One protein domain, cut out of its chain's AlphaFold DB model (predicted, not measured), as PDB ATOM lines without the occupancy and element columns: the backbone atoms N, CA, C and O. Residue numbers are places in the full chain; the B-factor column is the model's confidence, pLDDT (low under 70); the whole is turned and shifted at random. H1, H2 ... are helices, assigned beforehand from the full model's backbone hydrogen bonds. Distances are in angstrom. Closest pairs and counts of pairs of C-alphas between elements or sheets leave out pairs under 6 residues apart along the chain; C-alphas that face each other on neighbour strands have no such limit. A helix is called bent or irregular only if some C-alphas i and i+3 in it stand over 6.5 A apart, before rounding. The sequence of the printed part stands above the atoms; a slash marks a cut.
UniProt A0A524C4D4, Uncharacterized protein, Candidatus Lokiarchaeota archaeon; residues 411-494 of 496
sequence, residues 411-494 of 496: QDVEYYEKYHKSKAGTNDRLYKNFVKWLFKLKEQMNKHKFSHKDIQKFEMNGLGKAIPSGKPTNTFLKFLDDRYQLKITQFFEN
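This is residues 411 to 494 of the 496 residues of an uncharacterized protein of Candidatus Lokiarchaeota archaeon (UniProt A0A524C4D4). A body of three helices, H1, H2 and H3, and a winding link has one long helical arm, residues 482 to 494, sticking out from it. The longest helix, H2, runs along one side; H1 folds back over residues 430 to 438 of H2, short H3 follows after a turn, and the link of residues 461 to 473 winds back through the body to H4. Residues 482 to 494, of which 482 to 492 belong to H4, stand free as the arm and make much of the length. The printed part has 84 residues with four named helices, H1, H2, H3 and H4 in that order, and no named strand: its class is all helix. The whole is loose, with a radius of gyration of the C-alphas of 14.9 A and spans of 53 by 24 by 20 A.

H2, residues 427 to 448, touches H1, residues 411 to 423, with its residues 430 to 438 alone. The closest C-alphas are those of Lys 421 and Leu 430, 6.6 A apart, and the two helices run opposite ways at a steep tilt of 49 degrees. H3, residues 452 to 460, is close to H1 but not clearly touching; the closest C-alphas, of Gln 411 and His 452, are 7.4 A apart. H2 and H3 are apart. H4, residues 474 to 492, only just touches H3, with 3 pairs of C-alphas within 8 A and with its residues 476 to 480 alone. The closest C-alphas are those of Phe 458 and Phe 476, 6.9 A apart, and the two helices are about perpendicular, at 74 degrees. H2 and H4 are close but not clearly touching, with the closest C-alphas, of His 448 and Leu 477, 8.0 A apart. H1 and H4 are apart. In H3 and H4 every O i to N i+4 pair is within hydrogen-bond range; in H1 6 of 9 are, and in H2 17 of 18.

H2 measures 30.4 A from C-alpha 427 at (137.367, 109.244, 145.037) to C-alpha 448. H1 measures 19.1 A and begins with C-alpha 411 at (153.895, 113.937, 139.096); it is irregular, with C-alphas 419 and 422 7.4 A apart. H3 measures 12.3 A. H4 measures 27.2 A and ends with C-alpha 492 at (183.507, 130.272, 144.708).

The two C-alphas farthest apart, of Thr 426 and Asn 494, are 53.9 A apart. Without the free stretch, the body of 71 residues spans 37 by 24 by 19 A. The printed part has no cut. The links H1 to H2 and H2 to H3 are tight, and the link H3 to H4, 13 residues, is long. The mean pLDDT of the printed part is 82.8, and residues 484 to 494 are under 70.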
ATOM      1  N   GLN A 411     153.097 113.938 137.864       86.44
ATOM      2  CA  GLN A 411     153.895 113.937 139.096       86.44
ATOM      3  C   GLN A 411     153.101 114.456 140.304       86.44
ATOM      4  O   GLN A 411     153.227 113.893 141.392       86.44
ATOM      5  N   ASP A 412     152.257 115.477 140.112       88.69
ATOM      6  CA  ASP A 412     151.379 116.000 141.167       88.69
ATOM      7  C   ASP A 412     150.392 114.925 141.636       88.69
ATOM      8  O   ASP A 412     150.199 114.724 142.840       88.69
ATOM      9  N   VAL A 413     149.789 114.212 140.678       85.88
ATOM     10  CA  VAL A 413     148.826 113.135 140.941       85.88
ATOM     11  C   VAL A 413     149.505 111.986 141.678       85.88
ATOM     12  O   VAL A 413     149.040 111.585 142.745       85.88
ATOM     13  N   GLU A 414     150.628 111.488 141.160       88.19
ATOM     14  CA  GLU A 414     151.377 110.380 141.761       88.19
ATOM     15  C   GLU A 414     151.834 110.701 143.183       88.19
ATOM     16  O   GLU A 414     151.644 109.890 144.095       88.19
ATOM     17  N   TYR A 415     152.393 111.896 143.400       88.25
ATOM     18  CA  TYR A 415     152.826 112.326 144.725       88.25
ATOM     19  C   TYR A 415     151.642 112.404 145.695       88.25
ATOM     20  O   TYR A 415     151.713 111.878 146.811       88.25
ATOM     21  N   TYR A 416     150.539 113.033 145.286       89.12
ATOM     22  CA  TYR A 416     149.382 113.181 146.158       89.12
ATOM     23  C   TYR A 416     148.730 111.835 146.488       89.12
ATOM     24  O   TYR A 416     148.468 111.533 147.659       89.12
ATOM     25  N   GLU A 417     148.505 110.990 145.481       88.62
ATOM     26  CA  GLU A 417     147.903 109.672 145.670       88.62
ATOM     27  C   GLU A 417     148.754 108.780 146.579       88.62
ATOM     28  O   GLU A 417     148.202 108.151 147.487       88.62
ATOM     29  N   LYS A 418     150.087 108.793 146.424       88.06
ATOM     30  CA  LYS A 418     151.021 108.016 147.260       88.06
ATOM     31  C   LYS A 418     150.794 108.232 148.760       88.06
ATOM     32  O   LYS A 418     150.935 107.294 149.543       88.06
ATOM     33  N   TYR A 419     150.431 109.447 149.182       84.88
ATOM     34  CA  TYR A 419     150.329 109.802 150.603       84.88
ATOM     35  C   TYR A 419     148.904 110.003 151.130       84.88
ATOM     36  O   TYR A 419     148.703 109.948 152.352       84.88
ATOM     37  N   HIS A 420     147.930 110.243 150.250       86.00
ATOM     38  CA  HIS A 420     146.575 110.641 150.640       86.00
ATOM     39  C   HIS A 420     145.474 109.673 150.187       86.00
ATOM     40  O   HIS A 420     144.385 109.714 150.763       86.00
ATOM     41  N   LYS A 421     145.744 108.757 149.241       86.06
ATOM     42  CA  LYS A 421     144.734 107.832 148.690       86.06
ATOM     43  C   LYS A 421     144.082 106.952 149.755       86.06
ATOM     44  O   LYS A 421     142.859 106.884 149.825       86.06
ATOM     45  N   SER A 422     144.880 106.381 150.657       85.56
ATOM     46  CA  SER A 422     144.383 105.545 151.762       85.56
ATOM     47  C   SER A 422     143.548 106.308 152.801       85.56
ATOM     48  O   SER A 422     142.814 105.690 153.566       85.56
ATOM     49  N   LYS A 423     143.626 107.646 152.831       83.81
ATOM     50  CA  LYS A 423     142.947 108.501 153.822       83.81
ATOM     51  C   LYS A 423     141.658 109.143 153.308       83.81
ATOM     52  O   LYS A 423     140.901 109.699 154.100       83.81
ATOM     53  N   ALA A 424     141.422 109.132 151.997       82.06
ATOM     54  CA  ALA A 424     140.346 109.912 151.395       82.06
ATOM     55  C   ALA A 424     138.952 109.286 151.558       82.06
ATOM     56  O   ALA A 424     137.965 110.015 151.510       82.06
ATOM     57  N   GLY A 425     138.845 107.972 151.770       84.31
ATOM     58  CA  GLY A 425     137.575 107.251 151.941       84.31
ATOM     59  C   GLY A 425     136.714 107.135 150.672       84.31
ATOM     60  O   GLY A 425     136.088 106.104 150.465       84.31
ATOM     61  N   THR A 426     136.705 108.148 149.795       87.25
ATOM     62  CA  THR A 426     136.046 108.138 148.477       87.25
ATOM     63  C   THR A 426     136.889 108.873 147.430       87.25
ATOM     64  O   THR A 426     137.661 109.775 147.766       87.25
ATOM     65  N   ASN A 427     136.703 108.539 146.146       83.00
ATOM     66  CA  ASN A 427     137.367 109.244 145.037       83.00
ATOM     67  C   ASN A 427     136.975 110.729 144.987       83.00
ATOM     68  O   ASN A 427     137.819 111.581 144.743       83.00
ATOM     69  N   ASP A 428     135.717 111.053 145.280       82.19
ATOM     70  CA  ASP A 428     135.235 112.438 145.305       82.19
ATOM     71  C   ASP A 428     136.009 113.291 146.325       82.19
ATOM     72  O   ASP A 428     136.574 114.340 146.007       82.19
ATOM     73  N   ARG A 429     136.138 112.776 147.553       83.94
ATOM     74  CA  ARG A 429     136.900 113.434 148.614       83.94
ATOM     75  C   ARG A 429     138.391 113.501 148.289       83.94
ATOM     76  O   ARG A 429     139.027 114.495 148.641       83.94
ATOM     77  N   LEU A 430     138.939 112.484 147.618       86.00
ATOM     78  CA  LEU A 430     140.335 112.461 147.181       86.00
ATOM     79  C   LEU A 430     140.626 113.617 146.223       86.00
ATOM     80  O   LEU A 430     141.478 114.444 146.530       86.00
ATOM     81  N   TYR A 431     139.886 113.717 145.118       81.94
ATOM     82  CA  TYR A 431     140.126 114.730 144.089       81.94
ATOM     83  C   TYR A 431     139.811 116.149 144.578       81.94
ATOM     84  O   TYR A 431     140.559 117.082 144.291       81.94
ATOM     85  N   LYS A 432     138.771 116.328 145.402       83.81
ATOM     86  CA  LYS A 432     138.486 117.635 146.015       83.81
ATOM     87  C   LYS A 432     139.640 118.113 146.898       83.81
ATOM     88  O   LYS A 432     140.009 119.286 146.870       83.81
ATOM     89  N   ASN A 433     140.214 117.212 147.695       86.19
ATOM     90  CA  ASN A 433     141.355 117.542 148.543       86.19
ATOM     91  C   ASN A 433     142.657 117.663 147.742       86.19
ATOM     92  O   ASN A 433     143.493 118.484 148.116       86.19
ATOM     93  N   PHE A 434     142.813 116.894 146.660       87.19
ATOM     94  CA  PHE A 434     143.941 116.990 145.737       87.19
ATOM     95  C   PHE A 434     144.041 118.391 145.168       87.19
ATOM     96  O   PHE A 434     145.078 119.025 145.312       87.19
ATOM     97  N   VAL A 435     142.946 118.920 144.618       84.06
ATOM     98  CA  VAL A 435     142.983 120.252 144.021       84.06
ATOM     99  C   VAL A 435     143.298 121.317 145.078       84.06
ATOM    100  O   VAL A 435     144.191 122.132 144.875       84.06
ATOM    101  N   LYS A 436     142.681 121.250 146.269       84.00
ATOM    102  CA  LYS A 436     143.033 122.141 147.396       84.00
ATOM    103  C   LYS A 436     144.506 122.051 147.806       84.00
ATOM    104  O   LYS A 436     145.085 123.046 148.236       84.00
ATOM    105  N   TRP A 437     145.083 120.855 147.763       88.94
ATOM    106  CA  TRP A 437     146.490 120.629 148.071       88.94
ATOM    107  C   TRP A 437     147.392 121.185 146.968       88.94
ATOM    108  O   TRP A 437     148.369 121.855 147.286       88.94
ATOM    109  N   LEU A 438     147.027 120.977 145.703       86.81
ATOM    110  CA  LEU A 438     147.775 121.421 144.532       86.81
ATOM    111  C   LEU A 438     147.853 122.947 144.448       86.81
ATOM    112  O   LEU A 438     148.925 123.481 144.181       86.81
ATOM    113  N   PHE A 439     146.757 123.649 144.758       82.56
ATOM    114  CA  PHE A 439     146.760 125.112 144.868       82.56
ATOM    115  C   PHE A 439     147.836 125.606 145.832       82.56
ATOM    116  O   PHE A 439     148.682 126.423 145.471       82.56
ATOM    117  N   LYS A 440     147.857 125.036 147.041       86.06
ATOM    118  CA  LYS A 440     148.861 125.369 148.055       86.06
ATOM    119  C   LYS A 440     150.261 124.976 147.598       86.06
ATOM    120  O   LYS A 440     151.184 125.765 147.748       86.06
ATOM    121  N   LEU A 441     150.425 123.788 147.014       88.00
ATOM    122  CA  LEU A 441     151.715 123.322 146.518       88.00
ATOM    123  C   LEU A 441     152.307 124.311 145.510       88.00
ATOM    124  O   LEU A 441     153.443 124.736 145.702       88.00
ATOM    125  N   LYS A 442     151.550 124.693 144.472       86.94
ATOM    126  CA  LYS A 442     152.034 125.606 143.427       86.94
ATOM    127  C   LYS A 442     152.431 126.965 144.000       86.94
ATOM    128  O   LYS A 442     153.496 127.478 143.662       86.94
ATOM    129  N   GLU A 443     151.628 127.515 144.912       86.44
ATOM    130  CA  GLU A 443     151.957 128.755 145.626       86.44
ATOM    131  C   GLU A 443     153.312 128.640 146.351       86.44
ATOM    132  O   GLU A 443     154.183 129.501 146.209       86.44
ATOM    133  N   GLN A 444     153.536 127.541 147.079       90.62
ATOM    134  CA  GLN A 444     154.774 127.322 147.832       90.62
ATOM    135  C   GLN A 444     155.979 127.017 146.933       90.62
ATOM    136  O   GLN A 444     157.071 127.510 147.214       90.62
ATOM    137  N   MET A 445     155.796 126.245 145.857       89.94
ATOM    138  CA  MET A 445     156.833 125.955 144.859       89.94
ATOM    139  C   MET A 445     157.356 127.237 144.223       89.94
ATOM    140  O   MET A 445     158.568 127.416 144.113       89.94
ATOM    141  N   ASN A 446     156.451 128.153 143.870       87.69
ATOM    142  CA  ASN A 446     156.811 129.455 143.320       87.69
ATOM    143  C   ASN A 446     157.510 130.329 144.370       87.69
ATOM    144  O   ASN A 446     158.569 130.893 144.097       87.69
ATOM    145  N   LYS A 447     156.958 130.399 145.588       91.25
ATOM    146  CA  LYS A 447     157.501 131.211 146.686       91.25
ATOM    147  C   LYS A 447     158.917 130.797 147.098       91.25
ATOM    148  O   LYS A 447     159.773 131.654 147.290       91.25
ATOM    149  N   HIS A 448     159.156 129.499 147.248       91.62
ATOM    150  CA  HIS A 448     160.416 128.945 147.755       91.62
ATOM    151  C   HIS A 448     161.315 128.367 146.651       91.62
ATOM    152  O   HIS A 448     162.364 127.802 146.951       91.62
ATOM    153  N   LYS A 449     160.920 128.514 145.379       89.75
ATOM    154  CA  LYS A 449     161.674 128.097 144.186       89.75
ATOM    155  C   LYS A 449     162.182 126.650 144.266       89.75
ATOM    156  O   LYS A 449     163.382 126.402 144.151       89.75
ATOM    157  N   PHE A 450     161.274 125.692 144.456       91.81
ATOM    158  CA  PHE A 450     161.598 124.258 144.447       91.81
ATOM    159  C   PHE A 450     160.728 123.468 143.459       91.81
ATOM    160  O   PHE A 450     159.655 123.900 143.043       91.81
ATOM    161  N   SER A 451     161.206 122.283 143.090       90.62
ATOM    162  CA  SER A 451     160.630 121.364 142.107       90.62
ATOM    163  C   SER A 451     160.278 119.999 142.717       90.62
ATOM    164  O   SER A 451     160.711 119.656 143.819       90.62
ATOM    165  N   HIS A 452     159.569 119.156 141.961       88.81
ATOM    166  CA  HIS A 452     159.311 117.760 142.345       88.81
ATOM    167  C   HIS A 452     160.592 116.953 142.609       88.81
ATOM    168  O   HIS A 452     160.616 116.112 143.507       88.81
ATOM    169  N   LYS A 453     161.686 117.242 141.890       88.69
ATOM    170  CA  LYS A 453     162.987 116.591 142.123       88.69
ATOM    171  C   LYS A 453     163.547 116.916 143.506       88.69
ATOM    172  O   LYS A 453     164.234 116.093 144.104       88.69
ATOM    173  N   ASP A 454     163.253 118.104 144.019       90.38
ATOM    174  CA  ASP A 454     163.755 118.563 145.312       90.38
ATOM    175  C   ASP A 454     163.028 117.876 146.457       90.38
ATOM    176  O   ASP A 454     163.671 117.441 147.413       90.38
ATOM    177  N   ILE A 455     161.714 117.712 146.300       90.31
ATOM    178  CA  ILE A 455     160.877 116.905 147.184       90.31
ATOM    179  C   ILE A 455     161.395 115.463 147.214       90.31
ATOM    180  O   ILE A 455     161.697 114.941 148.283       90.31
ATOM    181  N   GLN A 456     161.566 114.836 146.045       88.75
ATOM    182  CA  GLN A 456     162.031 113.449 145.954       88.75
ATOM    183  C   GLN A 456     163.394 113.249 146.624       88.75
ATOM    184  O   GLN A 456     163.548 112.321 147.413       88.75
ATOM    185  N   LYS A 457     164.367 114.136 146.372       89.12
ATOM    186  CA  LYS A 457     165.696 114.062 147.003       89.12
ATOM    187  C   LYS A 457     165.630 114.153 148.526       89.12
ATOM    188  O   LYS A 457     166.304 113.387 149.205       89.12
ATOM    189  N   PHE A 458     164.827 115.072 149.061       91.06
ATOM    190  CA  PHE A 458     164.657 115.210 150.508       91.06
ATOM    191  C   PHE A 458     164.091 113.935 151.139       91.06
ATOM    192  O   PHE A 458     164.618 113.442 152.136       91.06
ATOM    193  N   GLU A 459     163.039 113.384 150.532       89.81
ATOM    194  CA  GLU A 459     162.352 112.205 151.059       89.81
ATOM    195  C   GLU A 459     163.196 110.927 150.917       89.81
ATOM    196  O   GLU A 459     163.177 110.088 151.818       89.81
ATOM    197  N   MET A 460     163.987 110.790 149.842       87.56
ATOM    198  CA  MET A 460     164.932 109.675 149.664       87.56
ATOM    199  C   MET A 460     166.054 109.670 150.708       87.56
ATOM    200  O   MET A 460     166.523 108.601 151.085       87.56
ATOM    201  N   ASN A 461     166.441 110.840 151.220       86.50
ATOM    202  CA  ASN A 461     167.436 110.964 152.289       86.50
ATOM    203  C   ASN A 461     166.874 110.617 153.685       86.50
ATOM    204  O   ASN A 461     167.568 110.790 154.683       86.50
ATOM    205  N   GLY A 462     165.618 110.165 153.785       82.12
ATOM    206  CA  GLY A 462     165.006 109.758 155.052       82.12
ATOM    207  C   GLY A 462     164.652 110.916 155.992       82.12
ATOM    208  O   GLY A 462     164.323 110.678 157.150       82.12
ATOM    209  N   LEU A 463     164.661 112.165 155.509       81.31
ATOM    210  CA  LEU A 463     164.460 113.383 156.314       81.31
ATOM    211  C   LEU A 463     162.981 113.686 156.645       81.31
ATOM    212  O   LEU A 463     162.633 114.778 157.098       81.31
ATOM    213  N   GLY A 464     162.095 112.713 156.433       87.06
ATOM    214  CA  GLY A 464     160.650 112.850 156.599       87.06
ATOM    215  C   GLY A 464     159.944 113.336 155.331       87.06
ATOM    216  O   GLY A 464     160.490 113.279 154.235       87.06
ATOM    217  N   LYS A 465     158.690 113.780 155.479       88.00
ATOM    218  CA  LYS A 465     157.864 114.259 154.356       88.00
ATOM    219  C   LYS A 465     158.120 115.731 154.088       88.00
ATOM    220  O   LYS A 465     158.045 116.545 155.013       88.00
ATOM    221  N   ALA A 466     158.329 116.086 152.826       88.25
ATOM    222  CA  ALA A 466     158.606 117.471 152.463       88.25
ATOM    223  C   ALA A 466     157.359 118.356 152.622       88.25
ATOM    224  O   ALA A 466     157.433 119.424 153.227       88.25
ATOM    225  N   ILE A 467     156.207 117.905 152.094       88.56
ATOM    226  CA  ILE A 467     154.991 118.731 151.944       88.56
ATOM    227  C   ILE A 467     153.715 117.920 152.260       88.56
ATOM    228  O   ILE A 467     152.938 117.577 151.363       88.56
ATOM    229  N   PRO A 468     153.452 117.589 153.535       82.44
ATOM    230  CA  PRO A 468     152.344 116.704 153.911       82.44
ATOM    231  C   PRO A 468     150.944 117.337 153.799       82.44
ATOM    232  O   PRO A 468     149.953 116.615 153.814       82.44
ATOM    233  N   SER A 469     150.831 118.668 153.728       80.88
ATOM    234  CA  SER A 469     149.543 119.395 153.733       80.88
ATOM    235  C   SER A 469     149.455 120.512 152.683       80.88
ATOM    236  O   SER A 469     148.612 121.407 152.781       80.88
ATOM    237  N   GLY A 470     150.334 120.465 151.681       83.25
ATOM    238  CA  GLY A 470     150.495 121.510 150.661       83.25
ATOM    239  C   GLY A 470     151.426 122.647 151.100       83.25
ATOM    240  O   GLY A 470     151.687 123.546 150.315       83.25
ATOM    241  N   LYS A 471     151.950 122.603 152.336       87.94
ATOM    242  CA  LYS A 471     152.989 123.511 152.844       87.94
ATOM    243  C   LYS A 471     154.296 122.763 153.136       87.94
ATOM    244  O   LYS A 471     154.214 121.646 153.658       87.94
ATOM    245  N   PRO A 472     155.466 123.349 152.818       91.56
ATOM    246  CA  PRO A 472     156.759 122.753 153.123       91.56
ATOM    247  C   PRO A 472     157.014 122.715 154.633       91.56
ATOM    248  O   PRO A 472     156.603 123.612 155.369       91.56
ATOM    249  N   THR A 473     157.685 121.666 155.105       93.44
ATOM    250  CA  THR A 473     158.154 121.585 156.495       93.44
ATOM    251  C   THR A 473     159.381 122.475 156.709       93.44
ATOM    252  O   THR A 473     160.166 122.694 155.788       93.44
ATOM    253  N   ASN A 474     159.599 122.950 157.940       91.94
ATOM    254  CA  ASN A 474     160.793 123.743 158.271       91.94
ATOM    255  C   ASN A 474     162.093 122.982 157.966       91.94
ATOM    256  O   ASN A 474     163.057 123.574 157.497       91.94
ATOM    257  N   THR A 475     162.110 121.666 158.197       92.00
ATOM    258  CA  THR A 475     163.253 120.803 157.864       92.00
ATOM    259  C   THR A 475     163.506 120.761 156.359       92.00
ATOM    260  O   THR A 475     164.655 120.823 155.934       92.00
ATOM    261  N   PHE A 476     162.448 120.712 155.544       93.94
ATOM    262  CA  PHE A 476     162.579 120.766 154.090       93.94
ATOM    263  C   PHE A 476     163.077 122.130 153.605       93.94
ATOM    264  O   PHE A 476     163.943 122.176 152.738       93.94
ATOM    265  N   LEU A 477     162.595 123.231 154.189       92.25
ATOM    266  CA  LEU A 477     163.086 124.575 153.864       92.25
ATOM    267  C   LEU A 477     164.577 124.732 154.196       92.25
ATOM    268  O   LEU A 477     165.333 125.172 153.337       92.25
ATOM    269  N   LYS A 478     165.019 124.272 155.375       90.44
ATOM    270  CA  LYS A 478     166.449 124.245 155.730       90.44
ATOM    271  C   LYS A 478     167.276 123.441 154.724       90.44
ATOM    272  O   LYS A 478     168.294 123.919 154.247       90.44
ATOM    273  N   PHE A 479     166.793 122.263 154.330       90.50
ATOM    274  CA  PHE A 479     167.451 121.449 153.305       90.50
ATOM    275  C   PHE A 479     167.555 122.149 151.939       90.50
ATOM    276  O   PHE A 479     168.506 121.902 151.195       90.50
ATOM    277  N   LEU A 480     166.583 122.989 151.572       89.50
ATOM    278  CA  LEU A 480     166.681 123.806 150.363       89.50
ATOM    279  C   LEU A 480     167.779 124.867 150.518       89.50
ATOM    280  O   LEU A 480     168.626 124.966 149.630       89.50
ATOM    281  N   ASP A 481     167.802 125.590 151.640       84.81
ATOM    282  CA  ASP A 481     168.782 126.646 151.928       84.81
ATOM    283  C   ASP A 481     170.224 126.114 151.965       84.81
ATOM    284  O   ASP A 481     171.096 126.658 151.282       84.81
ATOM    285  N   ASP A 482     170.470 124.997 152.660       81.19
ATOM    286  CA  ASP A 482     171.793 124.354 152.748       81.19
ATOM    287  C   ASP A 482     172.324 123.963 151.359       81.19
ATOM    288  O   ASP A 482     173.517 124.043 151.059       81.19
ATOM    289  N   ARG A 483     171.419 123.578 150.457       71.00
ATOM    290  CA  ARG A 483     171.765 123.224 149.081       71.00
ATOM    291  C   ARG A 483     172.103 124.442 148.225       71.00
ATOM    292  O   ARG A 483     172.943 124.336 147.328       71.00
ATOM    293  N   TYR A 484     171.441 125.575 148.459       62.56
ATOM    294  CA  TYR A 484     171.805 126.841 147.824       62.56
ATOM    295  C   TYR A 484     173.174 127.314 148.317       62.56
ATOM    296  O   TYR A 484     173.992 127.716 147.492       62.56
ATOM    297  N   GLN A 485     173.466 127.175 149.613       59.62
ATOM    298  CA  GLN A 485     174.781 127.501 150.166       59.62
ATOM    299  C   GLN A 485     175.895 126.620 149.586       59.62
ATOM    300  O   GLN A 485     176.904 127.162 149.153       59.62
ATOM    301  N   LEU A 486     175.683 125.302 149.466       58.38
ATOM    302  CA  LEU A 486     176.650 124.379 148.848       58.38
ATOM    303  C   LEU A 486     176.929 124.682 147.368       58.38
ATOM    304  O   LEU A 486     178.055 124.530 146.902       58.38
ATOM    305  N   LYS A 487     175.917 125.117 146.606       57.78
ATOM    306  CA  LYS A 487     176.118 125.558 145.216       57.78
ATOM    307  C   LYS A 487     176.903 126.864 145.131       57.78
ATOM    308  O   LYS A 487     177.677 127.029 144.198       57.78
ATOM    309  N   ILE A 488     176.685 127.781 146.072       53.66
ATOM    310  CA  ILE A 488     177.399 129.058 146.138       53.66
ATOM    311  C   ILE A 488     178.864 128.820 146.519       53.66
ATOM    312  O   ILE A 488     179.746 129.341 145.845       53.66
ATOM    313  N   THR A 489     179.149 127.987 147.523       51.81
ATOM    314  CA  THR A 489     180.533 127.653 147.896       51.81
ATOM    315  C   THR A 489     181.264 126.905 146.785       51.81
ATOM    316  O   THR A 489     182.378 127.291 146.459       51.81
ATOM    317  N   GLN A 490     180.628 125.947 146.097       51.69
ATOM    318  CA  GLN A 490     181.232 125.288 144.925       51.69
ATOM    319  C   GLN A 490     181.495 126.241 143.746       51.69
ATOM    320  O   GLN A 490     182.426 126.013 142.978       51.69
ATOM    321  N   PHE A 491     180.700 127.305 143.595       49.31
ATOM    322  CA  PHE A 491     180.917 128.343 142.580       49.31
ATOM    323  C   PHE A 491     182.097 129.265 142.939       49.31
ATOM    324  O   PHE A 491     182.806 129.726 142.050       49.31
ATOM    325  N   PHE A 492     182.346 129.506 144.231       51.78
ATOM    326  CA  PHE A 492     183.507 130.272 144.708       51.78
ATOM    327  C   PHE A 492     184.791 129.433 144.838       51.78
ATOM    328  O   PHE A 492     185.883 129.992 144.773       51.78
ATOM    329  N   GLU A 493     184.682 128.110 144.979       51.28
ATOM    330  CA  GLU A 493     185.823 127.181 145.025       51.28
ATOM    331  C   GLU A 493     186.323 126.752 143.634       51.28
ATOM    332  O   GLU A 493     187.383 126.139 143.530       51.28
ATOM    333  N   ASN A 494     185.604 127.089 142.556       50.97
ATOM    334  CA  ASN A 494     186.034 126.827 141.179       50.97
ATOM    335  C   ASN A 494     185.696 128.007 140.240       50.97
ATOM    336  O   ASN A 494     184.760 127.920 139.444       50.97
TER     337      ASN A 494